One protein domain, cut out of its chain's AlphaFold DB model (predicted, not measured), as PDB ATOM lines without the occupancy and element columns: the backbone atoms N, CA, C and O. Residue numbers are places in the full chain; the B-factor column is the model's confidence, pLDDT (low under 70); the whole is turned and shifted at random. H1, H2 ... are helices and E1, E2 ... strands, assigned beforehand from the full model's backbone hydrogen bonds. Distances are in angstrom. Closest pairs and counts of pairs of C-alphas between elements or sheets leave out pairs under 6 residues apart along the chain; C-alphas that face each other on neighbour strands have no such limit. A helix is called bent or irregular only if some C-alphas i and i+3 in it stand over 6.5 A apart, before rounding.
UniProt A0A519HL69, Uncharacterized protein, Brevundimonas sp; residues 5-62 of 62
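Overview. This is residues 5 to 62 of the 62 residues of an uncharacterized protein of Brevundimonas sp (UniProt A0A519HL69). A small hairpin of two strands, E1 and E2, with the short helix H1 following at one end of E2, makes one end of this model; from H1 a long bare link leads away to one long helix, H2, which stands free at the other end like an arm. There is no shared core, and the link with H2 makes much of the length. The printed part has 58 residues with two named strands and two named helices, in the order E1, E2, H1, H2, and its class is mixed, helices and strands. The sheet has the order E1, E2 and is antiparallel. The whole is extended, with a radius of gyration of the C-alphas of 18.4 A, and the C-alphas span 54 by 24 by 24 A.

Arrangement. Begin at the sheet, where E1, residues 5 to 9, and E2, residues 12 to 16, form a hairpin over a tight link of 2 residues. Their directions stand at 145 degrees, antiparallel. Look at C-alphas 6 and 15, which face each other at 4.7 A. Then look at N 7 and O 14, 2.9 A apart, and N 14 and O 7, 2.8 A apart, both within hydrogen-bond range. From E2 a tight link of 2 residues leads to H1, residues 19 to 25. H1 and E1 are apart. A long link of 16 residues, 26 to 41, then leads to H2, residues 42 to 60. H2 is apart from E1, from E2 and from H1. In H1 and H2 every O i to N i+4 pair is within hydrogen-bond range.

Along the chain. Find C-alpha 5 at (-33.414, -41.982, 20.719), where E1 begins; it runs 12.2 A to C-alpha 9. E2 runs 12.1 A from C-alpha 12 to C-alpha 16. H1 begins at C-alpha 19, at (-35.567, -33.094, 29.447), and covers 9.9 A to C-alpha 25. H2 runs 27.2 A from C-alpha 42, at (-49.407, -54.864, 11.139), to C-alpha 60, at (-32.323, -51.052, -9.654). Neither helix is bent.

Size, cuts and confidence. The two C-alphas farthest apart are those of Gly 30 and Lys 62, at 55.2 A. The printed part has no cut and ends at residue 62, the chain's last. The link from H1 to H2 is the long one. Residues 8 to 13, 20 to 26 and 29 to 62 stand free. The mean pLDDT of the printed part is 72.1; residues 37 to 62 are under 70, and H2 has a mean of 59.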
ATOM      1  N   LYS A   5     -34.554 -41.135  21.089       83.62
ATOM      2  CA  LYS A   5     -33.414 -41.982  20.719       83.62
ATOM      3  C   LYS A   5     -33.545 -43.345  21.385       83.62
ATOM      4  O   LYS A   5     -33.791 -43.423  22.582       83.62
ATOM      5  N   ILE A   6     -33.359 -44.413  20.616       86.81
ATOM      6  CA  ILE A   6     -33.329 -45.779  21.147       86.81
ATOM      7  C   ILE A   6     -31.871 -46.154  21.412       86.81
ATOM      8  O   ILE A   6     -31.034 -46.061  20.514       86.81
ATOM      9  N   GLU A   7     -31.572 -46.570  22.637       86.69
ATOM     10  CA  GLU A   7     -30.245 -47.017  23.066       86.69
ATOM     11  C   GLU A   7     -30.346 -48.375  23.776       86.69
ATOM     12  O   GLU A   7     -31.404 -48.750  24.280       86.69
ATOM     13  N   ASN A   8     -29.246 -49.130  23.795       88.50
ATOM     14  CA  ASN A   8     -29.132 -50.346  24.597       88.50
ATOM     15  C   ASN A   8     -28.312 -50.023  25.850       88.50
ATOM     16  O   ASN A   8     -27.164 -49.596  25.732       88.50
ATOM     17  N   VAL A   9     -28.908 -50.208  27.026       86.88
ATOM     18  CA  VAL A   9     -28.271 -49.999  28.329       86.88
ATOM     19  C   VAL A   9     -28.431 -51.289  29.121       86.88
ATOM     20  O   VAL A   9     -29.550 -51.758  29.311       86.88
ATOM     21  N   ASP A  10     -27.318 -51.897  29.529       90.56
ATOM     22  CA  ASP A  10     -27.293 -53.143  30.310       90.56
ATOM     23  C   ASP A  10     -28.135 -54.292  29.711       90.56
ATOM     24  O   ASP A  10     -28.743 -55.093  30.420       90.56
ATOM     25  N   GLY A  11     -28.184 -54.382  28.376       88.81
ATOM     26  CA  GLY A  11     -28.943 -55.411  27.661       88.81
ATOM     27  C   GLY A  11     -30.434 -55.106  27.509       88.81
ATOM     28  O   GLY A  11     -31.158 -55.915  26.927       88.81
ATOM     29  N   GLN A  12     -30.898 -53.949  27.979       81.19
ATOM     30  CA  GLN A  12     -32.271 -53.482  27.824       81.19
ATOM     31  C   GLN A  12     -32.351 -52.370  26.779       81.19
ATOM     32  O   GLN A  12     -31.504 -51.478  26.718       81.19
ATOM     33  N   LEU A  13     -33.391 -52.414  25.945       84.25
ATOM     34  CA  LEU A  13     -33.707 -51.310  25.044       84.25
ATOM     35  C   LEU A  13     -34.386 -50.200  25.843       84.25
ATOM     36  O   LEU A  13     -35.430 -50.416  26.456       84.25
ATOM     37  N   VAL A  14     -33.792 -49.015  25.804       87.50
ATOM     38  CA  VAL A  14     -34.273 -47.827  26.502       87.50
ATOM     39  C   VAL A  14     -34.570 -46.743  25.475       87.50
ATOM     40  O   VAL A  14     -33.792 -46.508  24.548       87.50
ATOM     41  N   ILE A  15     -35.709 -46.072  25.645       86.56
ATOM     42  CA  ILE A  15     -36.056 -44.876  24.882       86.56
ATOM     43  C   ILE A  15     -35.615 -43.669  25.703       86.56
ATOM     44  O   ILE A  15     -36.180 -43.383  26.757       86.56
ATOM     45  N   LYS A  16     -34.591 -42.970  25.223       85.38
ATOM     46  CA  LYS A  16     -34.104 -41.739  25.828       85.38
ATOM     47  C   LYS A  16     -34.888 -40.556  25.270       85.38
ATOM     48  O   LYS A  16     -34.964 -40.373  24.051       85.38
ATOM     49  N   LEU A  17     -35.458 -39.777  26.181       86.00
ATOM     50  CA  LEU A  17     -36.144 -38.520  25.905       86.00
ATOM     51  C   LEU A  17     -35.316 -37.366  26.465       86.00
ATOM     52  O   LEU A  17     -34.700 -37.503  27.525       86.00
ATOM     53  N   GLU A  18     -35.306 -36.246  25.751       85.56
ATOM     54  CA  GLU A  18     -34.697 -35.012  26.237       85.56
ATOM     55  C   GLU A  18     -35.537 -34.421  27.379       85.56
ATOM     56  O   GLU A  18     -36.755 -34.598  27.448       85.56
ATOM     57  N   GLU A  19     -34.895 -33.675  28.277       85.88
ATOM     58  CA  GLU A  19     -35.567 -33.094  29.447       85.88
ATOM     59  C   GLU A  19     -36.723 -32.159  29.050       85.88
ATOM     60  O   GLU A  19     -37.795 -32.192  29.655       85.88
ATOM     61  N   ALA A  20     -36.554 -31.392  27.970       84.00
ATOM     62  CA  ALA A  20     -37.597 -30.520  27.429       84.00
ATOM     63  C   ALA A  20     -38.854 -31.295  26.985       84.00
ATOM     64  O   ALA A  20     -39.979 -30.809  27.146       84.00
ATOM     65  N   ASP A  21     -38.679 -32.513  26.468       85.12
ATOM     66  CA  ASP A  21     -39.787 -33.369  26.052       85.12
ATOM     67  C   ASP A  21     -40.508 -33.962  27.269       85.12
ATOM     68  O   ASP A  21     -41.739 -34.002  27.292       85.12
ATOM     69  N   LEU A  22     -39.773 -34.337  28.324       83.94
ATOM     70  CA  LEU A  22     -40.361 -34.798  29.589       83.94
ATOM     71  C   LEU A  22     -41.211 -33.710  30.257       83.94
ATOM     72  O   LEU A  22     -42.326 -33.990  30.698       83.94
ATOM     73  N   VAL A  23     -40.728 -32.461  30.264       84.88
ATOM     74  CA  VAL A  23     -41.485 -31.300  30.767       84.88
ATOM     75  C   VAL A  23     -42.749 -31.074  29.940       84.88
ATOM     76  O   VAL A  23     -43.821 -30.866  30.504       84.88
ATOM     77  N   THR A  24     -42.648 -31.167  28.612       85.50
ATOM     78  CA  THR A  24     -43.798 -31.019  27.705       85.50
ATOM     79  C   THR A  24     -44.853 -32.104  27.941       85.50
ATOM     80  O   THR A  24     -46.048 -31.826  27.876       85.50
ATOM     81  N   LEU A  25     -44.421 -33.329  28.248       83.50
ATOM     82  CA  LEU A  25     -45.300 -34.448  28.593       83.50
ATOM     83  C   LEU A  25     -45.806 -34.398  30.044       83.50
ATOM     84  O   LEU A  25     -46.674 -35.190  30.408       83.50
ATOM     85  N   GLY A  26     -45.278 -33.494  30.876       86.12
ATOM     86  CA  GLY A  26     -45.606 -33.411  32.300       86.12
ATOM     87  C   GLY A  26     -45.185 -34.654  33.092       86.12
ATOM     88  O   GLY A  26     -45.784 -34.953  34.124       86.12
ATOM     89  N   VAL A  27     -44.185 -35.397  32.606       84.62
ATOM     90  CA  VAL A  27     -43.711 -36.650  33.207       84.62
ATOM     91  C   VAL A  27     -42.477 -36.371  34.058       84.62
ATOM     92  O   VAL A  27     -41.534 -35.723  33.612       84.62
ATOM     93  N   THR A  28     -42.454 -36.897  35.282       85.88
ATOM     94  CA  THR A  28     -41.297 -36.803  36.185       85.88
ATOM     95  C   THR A  28     -40.583 -38.145  36.319       85.88
ATOM     96  O   THR A  28     -41.176 -39.207  36.117       85.88
ATOM     97  N   ILE A  29     -39.297 -38.121  36.685       82.62
ATOM     98  CA  ILE A  29     -38.527 -39.344  36.949       82.62
ATOM     99  C   ILE A  29     -39.219 -40.157  38.051       82.62
ATOM    100  O   ILE A  29     -39.586 -39.621  39.094       82.62
ATOM    101  N   GLY A  30     -39.391 -41.458  37.810       81.75
ATOM    102  CA  GLY A  30     -40.100 -42.366  38.716       81.75
ATOM    103  C   GLY A  30     -41.616 -42.412  38.502       81.75
ATOM    104  O   GLY A  30     -42.283 -43.255  39.100       81.75
ATOM    105  N   SER A  31     -42.166 -41.567  37.624       81.38
ATOM    106  CA  SER A  31     -43.552 -41.699  37.177       81.38
ATOM    107  C   SER A  31     -43.751 -43.011  36.421       81.38
ATOM    108  O   SER A  31     -42.943 -43.387  35.570       81.38
ATOM    109  N   THR A  32     -44.857 -43.695  36.704       80.62
ATOM    110  CA  THR A  32     -45.306 -44.815  35.871       80.62
ATOM    111  C   THR A  32     -46.015 -44.252  34.646       80.62
ATOM    112  O   THR A  32     -46.915 -43.425  34.782       80.62
ATOM    113  N   VAL A  33     -45.621 -44.701  33.456       82.31
ATOM    114  CA  VAL A  33     -46.228 -44.293  32.183       82.31
ATOM    115  C   VAL A  33     -46.783 -45.516  31.462       82.31
ATOM    116  O   VAL A  33     -46.155 -46.574  31.453       82.31
ATOM    117  N   ALA A  34     -47.971 -45.387  30.872       78.06
ATOM    118  CA  ALA A  34     -48.525 -46.427  30.016       78.06
ATOM    119  C   ALA A  34     -47.850 -46.354  28.641       78.06
ATOM    120  O   ALA A  34     -47.874 -45.310  27.988       78.06
ATOM    121  N   VAL A  35     -47.236 -47.457  28.211       76.50
ATOM    122  CA  VAL A  35     -46.694 -47.601  26.858       76.50
ATOM    123  C   VAL A  35     -47.638 -48.508  26.088       76.50
ATOM    124  O   VAL A  35     -47.636 -49.725  26.269       76.50
ATOM    125  N   GLU A  36     -48.465 -47.907  25.244       74.75
ATOM    126  CA  GLU A  36     -49.367 -48.640  24.366       74.75
ATOM    127  C   GLU A  36     -48.728 -48.768  22.986       74.75
ATOM    128  O   GLU A  36     -48.433 -47.780  22.310       74.75
ATOM    129  N   GLY A  37     -48.502 -50.008  22.555       66.12
ATOM    130  CA  GLY A  37     -48.192 -50.280  21.162       66.12
ATOM    131  C   GLY A  37     -49.455 -50.062  20.342       66.12
ATOM    132  O   GLY A  37     -50.327 -50.929  20.323       66.12
ATOM    133  N   ALA A  38     -49.567 -48.921  19.663       56.84
ATOM    134  CA  ALA A  38     -50.582 -48.755  18.638       56.84
ATOM    135  C   ALA A  38     -50.260 -49.743  17.509       56.84
ATOM    136  O   ALA A  38     -49.371 -49.506  16.691       56.84
ATOM    137  N   ALA A  39     -50.959 -50.878  17.479       50.22
ATOM    138  CA  ALA A  39     -51.002 -51.723  16.302       50.22
ATOM    139  C   ALA A  39     -51.766 -50.948  15.221       50.22
ATOM    140  O   ALA A  39     -52.967 -51.125  15.046       50.22
ATOM    141  N   SER A  40     -51.082 -50.048  14.514       48.22
ATOM    142  CA  SER A  40     -51.541 -49.619  13.200       48.22
ATOM    143  C   SER A  40     -51.397 -50.843  12.306       48.22
ATOM    144  O   SER A  40     -50.273 -51.161  11.917       48.22
ATOM    145  N   ASP A  41     -52.492 -51.589  12.136       53.94
ATOM    146  CA  ASP A  41     -52.636 -52.800  11.325       53.94
ATOM    147  C   ASP A  41     -51.304 -53.330  10.783       53.94
ATOM    148  O   ASP A  41     -50.811 -52.906   9.733       53.94
ATOM    149  N   ALA A  42     -50.684 -54.258  11.520       53.56
ATOM    150  CA  ALA A  42     -49.407 -54.864  11.139       53.56
ATOM    151  C   ALA A  42     -49.433 -55.421   9.696       53.56
ATOM    152  O   ALA A  42     -48.399 -55.493   9.031       53.56
ATOM    153  N   LEU A  43     -50.630 -55.746   9.193       54.66
ATOM    154  CA  LEU A  43     -50.888 -56.152   7.816       54.66
ATOM    155  C   LEU A  43     -50.689 -55.018   6.790       54.66
ATOM    156  O   LEU A  43     -50.068 -55.251   5.753       54.66
ATOM    157  N   GLU A  44     -51.167 -53.798   7.058       54.41
ATOM    158  CA  GLU A  44     -51.016 -52.658   6.139       54.41
ATOM    159  C   GLU A  44     -49.580 -52.130   6.130       54.41
ATOM    160  O   GLU A  44     -49.021 -51.869   5.062       54.41
ATOM    161  N   THR A  45     -48.940 -52.062   7.300       55.12
ATOM    162  CA  THR A  45     -47.537 -51.633   7.421       55.12
ATOM    163  C   THR A  45     -46.587 -52.650   6.772       55.12
ATOM    164  O   THR A  45     -45.664 -52.266   6.049       55.12
ATOM    165  N   GLY A  46     -46.847 -53.953   6.946       57.91
ATOM    166  CA  GLY A  46     -46.101 -55.024   6.279       57.91
ATOM    167  C   GLY A  46     -46.276 -55.010   4.758       57.91
ATOM    168  O   GLY A  46     -45.292 -55.101   4.022       57.91
ATOM    169  N   LYS A  47     -47.507 -54.810   4.268       59.38
ATOM    170  CA  LYS A  47     -47.787 -54.700   2.828       59.38
ATOM    171  C   LYS A  47     -47.127 -53.467   2.209       59.38
ATOM    172  O   LYS A  47     -46.512 -53.577   1.152       59.38
ATOM    173  N   ALA A  48     -47.194 -52.315   2.876       63.09
ATOM    174  CA  ALA A  48     -46.565 -51.084   2.406       63.09
ATOM    175  C   ALA A  48     -45.031 -51.193   2.348       63.09
ATOM    176  O   ALA A  48     -44.413 -50.650   1.430       63.09
ATOM    177  N   PHE A  49     -44.409 -51.916   3.286       64.62
ATOM    178  CA  PHE A  49     -42.973 -52.191   3.258       64.62
ATOM    179  C   PHE A  49     -42.590 -53.084   2.072       64.62
ATOM    180  O   PHE A  49     -41.700 -52.718   1.304       64.62
ATOM    181  N   VAL A  50     -43.295 -54.204   1.873       64.69
ATOM    182  CA  VAL A  50     -43.042 -55.138   0.760       64.69
ATOM    183  C   VAL A  50     -43.252 -54.459  -0.598       64.69
ATOM    184  O   VAL A  50     -42.367 -54.531  -1.451       64.69
ATOM    185  N   ASP A  51     -44.351 -53.716  -0.780       65.75
ATOM    186  CA  ASP A  51     -44.643 -52.989  -2.025       65.75
ATOM    187  C   ASP A  51     -43.561 -51.934  -2.348       65.75
ATOM    188  O   ASP A  51     -43.227 -51.705  -3.514       65.75
ATOM    189  N   ARG A  52     -42.977 -51.291  -1.327       59.78
ATOM    190  CA  ARG A  52     -41.907 -50.292  -1.494       59.78
ATOM    191  C   ARG A  52     -40.547 -50.938  -1.770       59.78
ATOM    192  O   ARG A  52     -39.766 -50.398  -2.554       59.78
ATOM    193  N   TYR A  53     -40.281 -52.096  -1.169       62.62
ATOM    194  CA  TYR A  53     -39.063 -52.873  -1.392       62.62
ATOM    195  C   TYR A  53     -39.022 -53.421  -2.827       62.62
ATOM    196  O   TYR A  53     -38.058 -53.163  -3.542       62.62
ATOM    197  N   ILE A  54     -40.100 -54.055  -3.307       62.00
ATOM    198  CA  ILE A  54     -40.180 -54.619  -4.669       62.00
ATOM    199  C   ILE A  54     -39.964 -53.539  -5.737       62.00
ATOM    200  O   ILE A  54     -39.114 -53.700  -6.610       62.00
ATOM    201  N   LYS A  55     -40.640 -52.389  -5.618       62.69
ATOM    202  CA  LYS A  55     -40.477 -51.275  -6.571       62.69
ATOM    203  C   LYS A  55     -39.055 -50.714  -6.613       62.69
ATOM    204  O   LYS A  55     -38.618 -50.232  -7.654       62.69
ATOM    205  N   THR A  56     -38.335 -50.766  -5.495       58.50
ATOM    206  CA  THR A  56     -36.951 -50.284  -5.414       58.50
ATOM    207  C   THR A  56     -35.990 -51.255  -6.105       58.50
ATOM    208  O   THR A  56     -35.082 -50.818  -6.805       58.50
ATOM    209  N   PHE A  57     -36.222 -52.566  -5.986       52.84
ATOM    210  CA  PHE A  57     -35.437 -53.580  -6.696       52.84
ATOM    211  C   PHE A  57     -35.711 -53.594  -8.203       52.84
ATOM    212  O   PHE A  57     -34.767 -53.682  -8.982       52.84
ATOM    213  N   GLU A  58     -36.962 -53.433  -8.633       55.88
ATOM    214  CA  GLU A  58     -37.289 -53.315 -10.062       55.88
ATOM    215  C   GLU A  58     -36.686 -52.055 -10.704       55.88
ATOM    216  O   GLU A  58     -36.295 -52.084 -11.869       55.88
ATOM    217  N   ALA A  59     -36.562 -50.960  -9.946       55.44
ATOM    218  CA  ALA A  59     -35.896 -49.741 -10.406       55.44
ATOM    219  C   ALA A  59     -34.360 -49.866 -10.465       55.44
ATOM    220  O   ALA A  59     -33.735 -49.163 -11.251       55.44
ATOM    221  N   LEU A  60     -33.763 -50.748  -9.657       49.41
ATOM    222  CA  LEU A  60     -32.323 -51.052  -9.654       49.41
ATOM    223  C   LEU A  60     -31.924 -52.135 -10.673       49.41
ATOM    224  O   LEU A  60     -30.741 -52.302 -10.948       49.41
ATOM    225  N   ALA A  61     -32.891 -52.881 -11.211       49.56
ATOM    226  CA  ALA A  61     -32.684 -53.937 -12.206       49.56
ATOM    227  C   ALA A  61     -32.799 -53.451 -13.671       49.56
ATOM    228  O   ALA A  61     -32.810 -54.276 -14.587       49.56
ATOM    229  N   LYS A  62     -32.893 -52.132 -13.895       47.28
ATOM    230  CA  LYS A  62     -32.857 -51.454 -15.203       47.28
ATOM    231  C   LYS A  62     -31.608 -50.592 -15.325       47.28
ATOM    232  O   LYS A  62     -31.151 -50.435 -16.478       47.28
TER     233      LYS A  62